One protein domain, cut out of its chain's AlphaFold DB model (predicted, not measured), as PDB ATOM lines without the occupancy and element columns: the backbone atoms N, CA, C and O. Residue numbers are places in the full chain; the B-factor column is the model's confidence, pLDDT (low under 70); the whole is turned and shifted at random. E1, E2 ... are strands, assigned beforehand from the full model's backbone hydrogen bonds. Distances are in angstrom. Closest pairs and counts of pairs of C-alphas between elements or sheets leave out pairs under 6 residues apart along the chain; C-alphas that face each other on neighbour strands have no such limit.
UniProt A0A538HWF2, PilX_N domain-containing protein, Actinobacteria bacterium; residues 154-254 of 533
ATOM      1  N   VAL A 154       5.785 -38.759  12.169       95.38
ATOM      2  CA  VAL A 154       5.693 -37.291  12.360       95.38
ATOM      3  C   VAL A 154       4.437 -36.690  11.720       95.38
ATOM      4  O   VAL A 154       3.952 -35.654  12.165       95.38
ATOM      5  N   TYR A 155       3.881 -37.356  10.705       95.38
ATOM      6  CA  TYR A 155       2.649 -36.955  10.027       95.38
ATOM      7  C   TYR A 155       1.365 -37.247  10.824       95.38
ATOM      8  O   TYR A 155       0.275 -36.986  10.325       95.38
ATOM      9  N   ASP A 156       1.471 -37.715  12.067       92.75
ATOM     10  CA  ASP A 156       0.354 -37.754  13.019       92.75
ATOM     11  C   ASP A 156       0.299 -36.507  13.929       92.75
ATOM     12  O   ASP A 156      -0.557 -36.410  14.811       92.75
ATOM     13  N   TYR A 157       1.204 -35.538  13.727       94.81
ATOM     14  CA  TYR A 157       1.422 -34.414  14.639       94.81
ATOM     15  C   TYR A 157       1.392 -33.049  13.938       94.81
ATOM     16  O   TYR A 157       1.558 -32.906  12.722       94.81
ATOM     17  N   VAL A 158       1.236 -32.007  14.755       96.44
ATOM     18  CA  VAL A 158       1.899 -30.723  14.517       96.44
ATOM     19  C   VAL A 158       3.338 -30.891  15.003       96.44
ATOM     20  O   VAL A 158       3.581 -30.916  16.203       96.44
ATOM     21  N   TYR A 159       4.280 -31.075  14.088       97.25
ATOM     22  CA  TYR A 159       5.653 -31.483  14.360       97.25
ATOM     23  C   TYR A 159       6.656 -30.369  14.041       97.25
ATOM     24  O   TYR A 159       6.815 -29.982  12.883       97.25
ATOM     25  N   VAL A 160       7.359 -29.870  15.059       97.31
ATOM     26  CA  VAL A 160       8.437 -28.878  14.944       97.31
ATOM     27  C   VAL A 160       9.776 -29.534  15.273       97.31
ATOM     28  O   VAL A 160      10.021 -29.847  16.435       97.31
ATOM     29  N   TYR A 161      10.663 -29.729  14.291       93.69
ATOM     30  CA  TYR A 161      11.959 -30.402  14.525       93.69
ATOM     31  C   TYR A 161      13.129 -29.495  14.916       93.69
ATOM     32  O   TYR A 161      14.226 -29.982  15.181       93.69
ATOM     33  N   GLY A 162      12.904 -28.190  14.999       85.19
ATOM     34  CA  GLY A 162      13.852 -27.255  15.585       85.19
ATOM     35  C   GLY A 162      14.913 -26.701  14.633       85.19
ATOM     36  O   GLY A 162      15.297 -27.261  13.602       85.19
ATOM     37  N   THR A 163      15.404 -25.527  15.002       80.19
ATOM     38  CA  THR A 163      16.417 -24.736  14.301       80.19
ATOM     39  C   THR A 163      17.836 -25.056  14.764       80.19
ATOM     40  O   THR A 163      18.779 -24.751  14.028       80.19
ATOM     41  N   ASN A 164      17.969 -25.754  15.901       77.50
ATOM     42  CA  ASN A 164      19.185 -25.922  16.705       77.50
ATOM     43  C   ASN A 164      19.660 -24.629  17.398       77.50
ATOM     44  O   ASN A 164      20.836 -24.533  17.748       77.50
ATOM     45  N   ASP A 165      18.780 -23.642  17.595       79.81
ATOM     46  CA  ASP A 165      19.067 -22.472  18.429       79.81
ATOM     47  C   ASP A 165      18.729 -22.778  19.902       79.81
ATOM     48  O   ASP A 165      17.554 -22.862  20.258       79.81
ATOM     49  N   PRO A 166      19.730 -22.927  20.789       73.81
ATOM     50  CA  PRO A 166      19.484 -23.245  22.195       73.81
ATOM     51  C   PRO A 166      18.849 -22.083  22.976       73.81
ATOM     52  O   PRO A 166      18.358 -22.298  24.082       73.81
ATOM     53  N   SER A 167      18.877 -20.861  22.434       71.62
ATOM     54  CA  SER A 167      18.382 -19.639  23.081       71.62
ATOM     55  C   SER A 167      17.051 -19.133  22.520       71.62
ATOM     56  O   SER A 167      16.397 -18.300  23.149       71.62
ATOM     57  N   GLY A 168      16.659 -19.635  21.348       83.56
ATOM     58  CA  GLY A 168      15.457 -19.246  20.623       83.56
ATOM     59  C   GLY A 168      14.273 -20.180  20.858       83.56
ATOM     60  O   GLY A 168      14.382 -21.226  21.497       83.56
ATOM     61  N   CYS A 169      13.124 -19.780  20.318       90.31
ATOM     62  CA  CYS A 169      11.899 -20.570  20.295       90.31
ATOM     63  C   CYS A 169      11.746 -21.211  18.915       90.31
ATOM     64  O   CYS A 169      11.687 -20.497  17.915       90.31
ATOM     65  N   ASP A 170      11.629 -22.535  18.857       94.88
ATOM     66  CA  ASP A 170      11.376 -23.247  17.601       94.88
ATOM     67  C   ASP A 170       9.890 -23.261  17.260       94.88
ATOM     68  O   ASP A 170       9.503 -23.139  16.097       94.88
ATOM     69  N   PHE A 171       9.055 -23.360  18.293       95.19
ATOM     70  CA  PHE A 171       7.641 -23.030  18.234       95.19
ATOM     71  C   PHE A 171       7.419 -21.752  19.038       95.19
ATOM     72  O   PHE A 171       7.670 -21.726  20.245       95.19
ATOM     73  N   SER A 172       6.917 -20.701  18.396       93.56
ATOM     74  CA  SER A 172       6.591 -19.441  19.060       93.56
ATOM     75  C   SER A 172       5.141 -19.051  18.819       93.56
ATOM     76  O   SER A 172       4.640 -19.110  17.698       93.56
ATOM     77  N   ASN A 173       4.456 -18.640  19.882       91.50
ATOM     78  CA  ASN A 173       3.100 -18.131  19.791       91.50
ATOM     79  C   ASN A 173       2.912 -16.865  20.621       91.50
ATOM     80  O   ASN A 173       3.085 -16.888  21.843       91.50
ATOM     81  N   ALA A 174       2.520 -15.786  19.948       85.88
ATOM     82  CA  ALA A 174       2.277 -14.474  20.540       85.88
ATOM     83  C   ALA A 174       0.810 -14.238  20.960       85.88
ATOM     84  O   ALA A 174       0.504 -13.247  21.622       85.88
ATOM     85  N   ASN A 175      -0.114 -15.112  20.548       87.19
ATOM     86  CA  ASN A 175      -1.548 -14.824  20.521       87.19
ATOM     87  C   ASN A 175      -2.418 -16.002  20.993       87.19
ATOM     88  O   ASN A 175      -1.939 -17.075  21.352       87.19
ATOM     89  N   ASN A 176      -3.736 -15.784  21.030       89.62
ATOM     90  CA  ASN A 176      -4.708 -16.777  21.490       89.62
ATOM     91  C   ASN A 176      -4.854 -17.916  20.465       89.62
ATOM     92  O   ASN A 176      -5.522 -17.736  19.451       89.62
ATOM     93  N   SER A 177      -4.281 -19.084  20.742       92.00
ATOM     94  CA  SER A 177      -4.362 -20.261  19.863       92.00
ATOM     95  C   SER A 177      -4.944 -21.469  20.599       92.00
ATOM     96  O   SER A 177      -4.869 -21.558  21.826       92.00
ATOM     97  N   SER A 178      -5.516 -22.425  19.868       90.88
ATOM     98  CA  SER A 178      -6.033 -23.664  20.460       90.88
ATOM     99  C   SER A 178      -5.571 -24.886  19.684       90.88
ATOM    100  O   SER A 178      -5.813 -24.979  18.479       90.88
ATOM    101  N   PHE A 179      -4.975 -25.845  20.386       90.75
ATOM    102  CA  PHE A 179      -4.457 -27.073  19.794       90.75
ATOM    103  C   PHE A 179      -5.303 -28.268  20.215       90.75
ATOM    104  O   PHE A 179      -5.227 -28.736  21.357       90.75
ATOM    105  N   GLY A 180      -6.133 -28.729  19.279       88.69
ATOM    106  CA  GLY A 180      -6.849 -29.998  19.368       88.69
ATOM    107  C   GLY A 180      -6.070 -31.165  18.756       88.69
ATOM    108  O   GLY A 180      -6.375 -32.313  19.055       88.69
ATOM    109  N   SER A 181      -5.063 -30.899  17.922       90.75
ATOM    110  CA  SER A 181      -4.132 -31.917  17.406       90.75
ATOM    111  C   SER A 181      -2.992 -32.196  18.385       90.75
ATOM    112  O   SER A 181      -2.672 -31.342  19.213       90.75
ATOM    113  N   ARG A 182      -2.346 -33.359  18.247       92.25
ATOM    114  CA  ARG A 182      -1.108 -33.678  18.972       92.25
ATOM    115  C   ARG A 182       0.011 -32.730  18.546       92.25
ATOM    116  O   ARG A 182       0.148 -32.448  17.352       92.25
ATOM    117  N   LEU A 183       0.794 -32.236  19.500       94.19
ATOM    118  CA  LEU A 183       1.882 -31.287  19.259       94.19
ATOM    119  C   LEU A 183       3.217 -31.911  19.662       94.19
ATOM    120  O   LEU A 183       3.390 -32.339  20.791       94.19
ATOM    121  N   TYR A 184       4.187 -31.908  18.761       96.19
ATOM    122  CA  TYR A 184       5.526 -32.405  19.029       96.19
ATOM    123  C   TYR A 184       6.542 -31.321  18.693       96.19
ATOM    124  O   TYR A 184       6.580 -30.817  17.570       96.19
ATOM    125  N   VAL A 185       7.392 -30.971  19.651       96.19
ATOM    126  CA  VAL A 185       8.427 -29.948  19.520       96.19
ATOM    127  C   VAL A 185       9.766 -30.556  19.927       96.19
ATOM    128  O   VAL A 185      10.071 -30.735  21.101       96.19
ATOM    129  N   GLN A 186      10.605 -30.871  18.945       94.75
ATOM    130  CA  GLN A 186      11.956 -31.389  19.177       94.75
ATOM    131  C   GLN A 186      12.905 -30.330  19.772       94.75
ATOM    132  O   GLN A 186      13.969 -30.661  20.287       94.75
ATOM    133  N   GLY A 187      12.532 -29.056  19.690       92.56
ATOM    134  CA  GLY A 187      13.284 -27.940  20.248       92.56
ATOM    135  C   GLY A 187      12.545 -27.229  21.380       92.56
ATOM    136  O   GLY A 187      11.871 -27.864  22.194       92.56
ATOM    137  N   ASN A 188      12.668 -25.906  21.434       92.31
ATOM    138  CA  ASN A 188      12.065 -25.071  22.471       92.31
ATOM    139  C   ASN A 188      10.645 -24.614  22.095       92.31
ATOM    140  O   ASN A 188      10.385 -24.164  20.975       92.31
ATOM    141  N   LEU A 189       9.739 -24.671  23.070       93.62
ATOM    142  CA  LEU A 189       8.348 -24.238  22.975       93.62
ATOM    143  C   LEU A 189       8.146 -22.921  23.730       93.62
ATOM    144  O   LEU A 189       8.401 -22.846  24.928       93.62
ATOM    145  N   CYS A 190       7.602 -21.909  23.062       92.50
ATOM    146  CA  CYS A 190       7.281 -20.623  23.671       92.50
ATOM    147  C   CYS A 190       5.831 -20.240  23.406       92.50
ATOM    148  O   CYS A 190       5.431 -19.942  22.279       92.50
ATOM    149  N   LEU A 191       5.045 -20.220  24.475       91.75
ATOM    150  CA  LEU A 191       3.638 -19.874  24.465       91.75
ATOM    151  C   LEU A 191       3.417 -18.552  25.186       91.75
ATOM    152  O   LEU A 191       3.952 -18.298  26.263       91.75
ATOM    153  N   SER A 192       2.571 -17.725  24.595       88.12
ATOM    154  CA  SER A 192       1.993 -16.549  25.225       88.12
ATOM    155  C   SER A 192       0.549 -16.378  24.748       88.12
ATOM    156  O   SER A 192       0.005 -17.253  24.062       88.12
ATOM    157  N   GLY A 193      -0.109 -15.302  25.178       84.38
ATOM    158  CA  GLY A 193      -1.544 -15.130  24.967       84.38
ATOM    159  C   GLY A 193      -2.372 -16.212  25.670       84.38
ATOM    160  O   GLY A 193      -1.862 -17.033  26.433       84.38
ATOM    161  N   SER A 194      -3.677 -16.225  25.421       85.56
ATOM    162  CA  SER A 194      -4.613 -17.214  25.980       85.56
ATOM    163  C   SER A 194      -4.573 -18.511  25.173       85.56
ATOM    164  O   SER A 194      -5.561 -18.908  24.559       85.56
ATOM    165  N   THR A 195      -3.398 -19.136  25.118       85.19
ATOM    166  CA  THR A 195      -3.185 -20.385  24.383       85.19
ATOM    167  C   THR A 195      -3.588 -21.590  25.211       85.19
ATOM    168  O   THR A 195      -3.199 -21.691  26.377       85.19
ATOM    169  N   ALA A 196      -4.325 -22.513  24.597       83.44
ATOM    170  CA  ALA A 196      -4.723 -23.772  25.215       83.44
ATOM    171  C   ALA A 196      -4.303 -24.965  24.348       83.44
ATOM    172  O   ALA A 196      -4.748 -25.110  23.206       83.44
ATOM    173  N   ILE A 197      -3.472 -25.839  24.910       88.19
ATOM    174  CA  ILE A 197      -3.134 -27.137  24.316       88.19
ATOM    175  C   ILE A 197      -3.937 -28.201  25.053       88.19
ATOM    176  O   ILE A 197      -3.864 -28.292  26.274       88.19
ATOM    177  N   THR A 198      -4.752 -28.962  24.323       84.81
ATOM    178  CA  THR A 198      -5.753 -29.869  24.919       84.81
ATOM    179  C   THR A 198      -5.575 -31.334  24.527       84.81
ATOM    180  O   THR A 198      -6.397 -32.162  24.903       84.81
ATOM    181  N   ASN A 199      -4.505 -31.654  23.802       85.56
ATOM    182  CA  ASN A 199      -4.150 -33.006  23.373       85.56
ATOM    183  C   ASN A 199      -2.706 -33.336  23.806       85.56
ATOM    184  O   ASN A 199      -2.083 -32.540  24.510       85.56
ATOM    185  N   GLU A 200      -2.200 -34.502  23.405       89.62
ATOM    186  CA  GLU A 200      -0.820 -34.959  23.620       89.62
ATOM    187  C   GLU A 200       0.205 -33.893  23.220       89.62
ATOM    188  O   GLU A 200       0.075 -33.261  22.160       89.62
ATOM    189  N   ILE A 201       1.218 -33.709  24.070       92.00
ATOM    190  CA  ILE A 201       2.346 -32.829  23.787       92.00
ATOM    191  C   ILE A 201       3.687 -33.442  24.199       92.00
ATOM    192  O   ILE A 201       3.872 -33.855  25.345       92.00
ATOM    193  N   ASP A 202       4.642 -33.387  23.277       94.12
ATOM    194  CA  ASP A 202       6.042 -33.755  23.475       94.12
ATOM    195  C   ASP A 202       6.940 -32.537  23.239       94.12
ATOM    196  O   ASP A 202       6.852 -31.882  22.199       94.12
ATOM    197  N   VAL A 203       7.828 -32.230  24.185       93.75
ATOM    198  CA  VAL A 203       8.810 -31.145  24.094       93.75
ATOM    199  C   VAL A 203      10.179 -31.655  24.540       93.75
ATOM    200  O   VAL A 203      10.377 -32.006  25.701       93.75
ATOM    201  N   TRP A 204      11.147 -31.681  23.626       93.19
ATOM    202  CA  TRP A 204      12.521 -32.107  23.928       93.19
ATOM    203  C   TRP A 204      13.376 -30.984  24.523       93.19
ATOM    204  O   TRP A 204      14.235 -31.242  25.366       93.19
ATOM    205  N   GLY A 205      13.147 -29.741  24.098       90.88
ATOM    206  CA  GLY A 205      13.777 -28.565  24.683       90.88
ATOM    207  C   GLY A 205      13.021 -28.053  25.907       90.88
ATOM    208  O   GLY A 205      12.400 -28.803  26.664       90.88
ATOM    209  N   HIS A 206      13.077 -26.742  26.102       89.88
ATOM    210  CA  HIS A 206      12.405 -26.050  27.191       89.88
ATOM    211  C   HIS A 206      11.007 -25.559  26.793       89.88
ATOM    212  O   HIS A 206      10.786 -25.168  25.647       89.88
ATOM    213  N   ALA A 207      10.082 -25.497  27.756       91.12
ATOM    214  CA  ALA A 207       8.756 -24.904  27.571       91.12
ATOM    215  C   ALA A 207       8.592 -23.598  28.372       91.12
ATOM    216  O   ALA A 207       8.626 -23.585  29.603       91.12
ATOM    217  N   VAL A 208       8.365 -22.482  27.686       90.56
ATOM    218  CA  VAL A 208       8.043 -21.185  28.295       90.56
ATOM    219  C   VAL A 208       6.552 -20.913  28.122       90.56
ATOM    220  O   VAL A 208       6.068 -20.818  26.999       90.56
ATOM    221  N   LEU A 209       5.828 -20.767  29.229       89.19
ATOM    222  CA  LEU A 209       4.391 -20.495  29.274       89.19
ATOM    223  C   LEU A 209       4.144 -19.110  29.878       89.19
ATOM    224  O   LEU A 209       3.912 -18.961  31.077       89.19
ATOM    225  N   ALA A 210       4.213 -18.063  29.058       86.81
ATOM    226  CA  ALA A 210       3.880 -16.720  29.510       86.81
ATOM    227  C   ALA A 210       2.374 -16.625  29.791       86.81
ATOM    228  O   ALA A 210       1.545 -16.979  28.947       86.81
ATOM    229  N   ASN A 211       2.011 -16.143  30.980       75.62
ATOM    230  CA  ASN A 211       0.610 -15.988  31.371       75.62
ATOM    231  C   ASN A 211      -0.160 -15.120  30.349       75.62
ATOM    232  O   ASN A 211       0.358 -14.074  29.950       75.62
ATOM    233  N   PRO A 212      -1.396 -15.492  29.958       83.69
ATOM    234  CA  PRO A 212      -2.236 -16.557  30.523       83.69
ATOM    235  C   PRO A 212      -2.198 -17.905  29.761       83.69
ATOM    236  O   PRO A 212      -3.201 -18.617  29.759       83.69
ATOM    237  N   SER A 213      -1.095 -18.272  29.099       87.44
ATOM    238  CA  SER A 213      -1.014 -19.544  28.355       87.44
ATOM    239  C   SER A 213      -1.026 -20.778  29.267       87.44
ATOM    240  O   SER A 213      -0.567 -20.730  30.408       87.44
ATOM    241  N   THR A 214      -1.580 -21.887  28.765       87.38
ATOM    242  CA  THR A 214      -1.753 -23.135  29.527       87.38
ATOM    243  C   THR A 214      -1.530 -24.377  28.660       87.38
ATOM    244  O   THR A 214      -1.898 -24.403  27.481       87.38
ATOM    245  N   ILE A 215      -0.977 -25.431  29.266       89.06
ATOM    246  CA  ILE A 215      -1.041 -26.806  28.751       89.06
ATOM    247  C   ILE A 215      -2.072 -27.554  29.593       89.06
ATOM    248  O   ILE A 215      -1.977 -27.569  30.819       89.06
ATOM    249  N   GLY A 216      -3.062 -28.158  28.941       85.00
ATOM    250  CA  GLY A 216      -4.224 -28.751  29.590       85.00
ATOM    251  C   GLY A 216      -5.222 -27.713  30.113       85.00
ATOM    252  O   GLY A 216      -5.071 -26.505  29.931       85.00
ATOM    253  N   GLN A 217      -6.289 -28.190  30.757       78.12
ATOM    254  CA  GLN A 217      -7.331 -27.341  31.343       78.12
ATOM    255  C   GLN A 217      -7.673 -27.790  32.762       78.12
ATOM    256  O   GLN A 217      -7.614 -28.976  33.091       78.12
ATOM    257  N   LYS A 218      -8.093 -26.827  33.588       71.38
ATOM    258  CA  LYS A 218      -8.665 -27.073  34.915       71.38
ATOM    259  C   LYS A 218     -10.039 -26.422  35.049       71.38
ATOM    260  O   LYS A 218     -10.240 -25.304  34.578       71.38
ATOM    261  N   ALA A 219     -10.938 -27.068  35.784       69.38
ATOM    262  CA  ALA A 219     -12.123 -26.443  36.363       69.38
ATOM    263  C   ALA A 219     -12.000 -26.494  37.892       69.38
ATOM    264  O   ALA A 219     -12.034 -27.562  38.505       69.38
ATOM    265  N   GLY A 220     -11.801 -25.333  38.524       69.75
ATOM    266  CA  GLY A 220     -11.451 -25.272  39.945       69.75
ATOM    267  C   GLY A 220     -10.102 -25.952  40.220       69.75
ATOM    268  O   GLY A 220      -9.093 -25.575  39.623       69.75
ATOM    269  N   ASN A 221     -10.098 -26.955  41.103       64.38
ATOM    270  CA  ASN A 221      -8.919 -27.773  41.426       64.38
ATOM    271  C   ASN A 221      -8.848 -29.085  40.623       64.38
ATOM    272  O   ASN A 221      -7.916 -29.862  40.811       64.38
ATOM    273  N   THR A 222      -9.823 -29.353  39.752       60.28
ATOM    274  CA  THR A 222      -9.891 -30.589  38.967       60.28
ATOM    275  C   THR A 222      -9.312 -30.347  37.579       60.28
ATOM    276  O   THR A 222      -9.754 -29.441  36.874       60.28
ATOM    277  N   ILE A 223      -8.333 -31.158  37.181       66.81
ATOM    278  CA  ILE A 223      -7.845 -31.208  35.798       66.81
ATOM    279  C   ILE A 223      -8.955 -31.849  34.961       66.81
ATOM    280  O   ILE A 223      -9.355 -32.979  35.234       66.81
ATOM    281  N   THR A 224      -9.514 -31.098  34.013       59.78
ATOM    282  CA  THR A 224     -10.715 -31.503  33.257       59.78
ATOM    283  C   THR A 224     -10.415 -32.069  31.879       59.78
ATOM    284  O   THR A 224     -11.317 -32.645  31.281       59.78
ATOM    285  N   ASN A 225      -9.174 -31.942  31.397       57.12
ATOM    286  CA  ASN A 225      -8.739 -32.548  30.143       57.12
ATOM    287  C   ASN A 225      -7.631 -33.567  30.393       57.12
ATOM    288  O   ASN A 225      -6.596 -33.244  30.972       57.12
ATOM    289  N   ASP A 226      -7.878 -34.778  29.909       50.16
ATOM    290  CA  ASP A 226      -6.901 -35.843  29.715       50.16
ATOM    291  C   ASP A 226      -6.113 -35.502  28.442       50.16
ATOM    292  O   ASP A 226      -6.501 -35.834  27.320       50.16
ATOM    293  N   THR A 227      -5.067 -34.689  28.587       60.50
ATOM    294  CA  THR A 227      -4.011 -34.647  27.576       60.50
ATOM    295  C   THR A 227      -3.431 -36.057  27.529       60.50
ATOM    296  O   THR A 227      -2.870 -36.482  28.534       60.50
ATOM    297  N   ALA A 228      -3.536 -36.757  26.394       61.59
ATOM    298  CA  ALA A 228      -3.115 -38.160  26.250       61.59
ATOM    299  C   ALA A 228      -1.628 -38.446  26.598       61.59
ATOM    300  O   ALA A 228      -1.206 -39.598  26.608       61.59
ATOM    301  N   GLY A 229      -0.859 -37.399  26.908       83.06
ATOM    302  CA  GLY A 229       0.465 -37.392  27.521       83.06
ATOM    303  C   GLY A 229       1.003 -35.956  27.544       83.06
ATOM    304  O   GLY A 229       0.685 -35.168  26.650       83.06
ATOM    305  N   VAL A 230       1.776 -35.581  28.568       90.19
ATOM    306  CA  VAL A 230       2.552 -34.326  28.583       90.19
ATOM    307  C   VAL A 230       3.987 -34.672  28.940       90.19
ATOM    308  O   VAL A 230       4.273 -35.031  30.082       90.19
ATOM    309  N   HIS A 231       4.884 -34.524  27.974       92.12
ATOM    310  CA  HIS A 231       6.282 -34.912  28.106       92.12
ATOM    311  C   HIS A 231       7.172 -33.706  27.797       92.12
ATOM    312  O   HIS A 231       7.171 -33.205  26.677       92.12
ATOM    313  N   ILE A 232       7.911 -33.190  28.785       92.25
ATOM    314  CA  ILE A 232       8.761 -31.994  28.652       92.25
ATOM    315  C   ILE A 232      10.141 -32.288  29.249       92.25
ATOM    316  O   ILE A 232      10.320 -32.254  30.466       92.25
ATOM    317  N   ALA A 233      11.134 -32.547  28.396       92.06
ATOM    318  CA  ALA A 233      12.470 -32.965  28.824       92.06
ATOM    319  C   ALA A 233      13.326 -31.818  29.387       92.06
ATOM    320  O   ALA A 233      14.003 -31.997  30.398       92.06
ATOM    321  N   GLY A 234      13.294 -30.624  28.783       89.00
ATOM    322  CA  GLY A 234      14.071 -29.470  29.256       89.00
ATOM    323  C   GLY A 234      13.462 -28.755  30.469       89.00
ATOM    324  O   GLY A 234      14.085 -27.863  31.045       89.00
ATOM    325  N   GLY A 235      12.250 -29.116  30.885       89.94
ATOM    326  CA  GLY A 235      11.514 -28.422  31.939       89.94
ATOM    327  C   GLY A 235      10.823 -27.138  31.470       89.94
ATOM    328  O   GLY A 235      10.879 -26.755  30.299       89.94
ATOM    329  N   CYS A 236      10.140 -26.467  32.398       88.81
ATOM    330  CA  CYS A 236       9.255 -25.342  32.082       88.81
ATOM    331  C   CYS A 236       9.418 -24.123  32.995       88.81
ATOM    332  O   CYS A 236       9.913 -24.219  34.127       88.81
ATOM    333  N   SER A 237       8.972 -22.973  32.480       88.50
ATOM    334  CA  SER A 237       8.985 -21.657  33.131       88.50
ATOM    335  C   SER A 237       7.738 -20.845  32.758       88.50
ATOM    336  O   SER A 237       7.240 -20.963  31.642       88.50
ATOM    337  N   THR A 238       7.256 -19.973  33.652       83.50
ATOM    338  CA  THR A 238       6.144 -19.032  33.379       83.50
ATOM    339  C   THR A 238       6.591 -17.654  32.877       83.50
ATOM    340  O   THR A 238       5.778 -16.740  32.729       83.50
ATOM    341  N   ALA A 239       7.895 -17.461  32.681       71.44
ATOM    342  CA  ALA A 239       8.492 -16.212  32.222       71.44
ATOM    343  C   ALA A 239       9.657 -16.490  31.264       71.44
ATOM    344  O   ALA A 239      10.317 -17.523  31.367       71.44
ATOM    345  N   ALA A 240       9.958 -15.531  30.384       59.41
ATOM    346  CA  ALA A 240      11.124 -15.592  29.498       59.41
ATOM    347  C   ALA A 240      12.470 -15.561  30.259       59.41
ATOM    348  O   ALA A 240      13.507 -15.868  29.682       59.41
ATOM    349  N   ALA A 241      12.460 -15.213  31.555       52.34
ATOM    350  CA  ALA A 241      13.627 -15.221  32.433       52.34
ATOM    351  C   ALA A 241      13.267 -15.798  33.816       52.34
ATOM    352  O   ALA A 241      12.477 -15.222  34.562       52.34
ATOM    353  N   GLY A 242      13.855 -16.948  34.141       58.44
ATOM    354  CA  GLY A 242      13.729 -17.677  35.405       58.44
ATOM    355  C   GLY A 242      14.356 -19.071  35.257       58.44
ATOM    356  O   GLY A 242      14.456 -19.552  34.127       58.44
ATOM    357  N   PRO A 243      14.830 -19.722  36.336       66.19
ATOM    358  CA  PRO A 243      15.366 -21.074  36.226       66.19
ATOM    359  C   PRO A 243      14.259 -22.029  35.761       66.19
ATOM    360  O   PRO A 243      13.186 -22.076  36.366       66.19
ATOM    361  N   PHE A 244      14.520 -22.791  34.696       77.50
ATOM    362  CA  PHE A 244      13.636 -23.880  34.289       77.50
ATOM    363  C   PHE A 244      13.512 -24.877  35.433       77.50
ATOM    364  O   PHE A 244      14.510 -25.245  36.054       77.50
ATOM    365  N   THR A 245      12.285 -25.301  35.723       71.38
ATOM    366  CA  THR A 245      12.051 -26.355  36.712       71.38
ATOM    367  C   THR A 245      12.326 -27.709  36.057       71.38
ATOM    368  O   THR A 245      11.587 -28.088  35.151       71.38
ATOM    369  N   PRO A 246      13.386 -28.439  36.458       63.19
ATOM    370  CA  PRO A 246      13.890 -29.548  35.651       63.19
ATOM    371  C   PRO A 246      13.098 -30.858  35.796       63.19
ATOM    372  O   PRO A 246      13.386 -31.791  35.063       63.19
ATOM    373  N   TRP A 247      12.122 -30.960  36.718       59.12
ATOM    374  CA  TRP A 247      11.515 -32.264  37.062       59.12
ATOM    375  C   TRP A 247      10.012 -32.283  37.377       59.12
ATOM    376  O   TRP A 247       9.498 -33.337  37.734       59.12
ATOM    377  N   ALA A 248       9.284 -31.169  37.278       63.72
ATOM    378  CA  ALA A 248       7.837 -31.194  37.512       63.72
ATOM    379  C   ALA A 248       7.159 -29.989  36.872       63.72
ATOM    380  O   ALA A 248       6.890 -28.982  37.531       63.72
ATOM    381  N   CYS A 249       6.866 -30.105  35.582       84.81
ATOM    382  CA  CYS A 249       5.928 -29.190  34.963       84.81
ATOM    383  C   CYS A 249       4.540 -29.444  35.529       84.81
ATOM    384  O   CYS A 249       3.901 -30.446  35.230       84.81
ATOM    385  N   GLY A 250       4.108 -28.548  36.410       84.12
ATOM    386  CA  GLY A 250       2.849 -28.680  37.122       84.12
ATOM    387  C   GLY A 250       2.032 -27.403  37.085       84.12
ATOM    388  O   GLY A 250       2.298 -26.462  36.332       84.12
ATOM    389  N   SER A 251       1.034 -27.344  37.960       83.62
ATOM    390  CA  SER A 251       0.079 -26.238  38.010       83.62
ATOM    391  C   SER A 251       0.729 -24.874  38.261       83.62
ATOM    392  O   SER A 251       0.187 -23.856  37.837       83.62
ATOM    393  N   THR A 252       1.886 -24.836  38.931       83.56
ATOM    394  CA  THR A 252       2.688 -23.617  39.134       83.56
ATOM    395  C   THR A 252       3.257 -23.052  37.836       83.56
ATOM    396  O   THR A 252       3.495 -21.852  37.764       83.56
ATOM    397  N   GLN A 253       3.437 -23.893  36.815       86.44
ATOM    398  CA  GLN A 253       3.898 -23.523  35.478       86.44
ATOM    399  C   GLN A 253       2.764 -23.493  34.451       86.44
ATOM    400  O   GLN A 253       3.025 -23.516  33.254       86.44
ATOM    401  N   ALA A 254       1.507 -23.450  34.910       86.94
ATOM    402  CA  ALA A 254       0.322 -23.519  34.058       86.94
ATOM    403  C   ALA A 254       0.237 -24.807  33.209       86.94
ATOM    404  O   ALA A 254      -0.368 -24.815  32.135       86.94
TER     405      ALA A 254
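AT A GLANCE: This is residues 154 to 254 of the 533 residues of the protein "PilX_N domain-containing protein" of Actinobacteria bacterium (UniProt A0A538HWF2). With little regular structure, the backbone winds as a short solenoid of stacked turns: E1, E3, E5 and E7 make one wall, E2, E4 and E6 a second, and short parallel pairings of residues 178 to 179, 196 to 197 and 214 to 215 a third. The 101 printed residues hold seven named strands, E1 to E7 in order, and no named helix; both sheets are parallel and the class is all strand, with 21 residues in named elements. It is compact, radius of gyration of the C-alphas 12.5 A, spanning 38 by 34 by 26 A.

IN THESE COORDINATES: E1 is residues 158 to 160, 6.8 A from first to last C-alpha, with C-alpha 158 at (1.899, -30.723, 14.517); E2 is residues 171 to 173, E3 183 to 185, E4 189 to 191, E5 201 to 203, E6 207 to 209 and E7 230 to 232, with C-alpha 232 at (8.761, -31.994, 28.652).

HOW THE PARTS SIT: E1 and E3 are parallel at 4 degrees, N 160 and O 184 2.8 A apart, within hydrogen-bond range. E2 and E4 likewise, N 173 and O 190 2.9 A apart. E3 and E4 meet only through their tight link.

THE WHOLE: The printed part has no cut. The E6 to E7 link is long, 20 residues. Residues 219 to 228, 240 to 243 and 246 to 248 have pLDDT under 70.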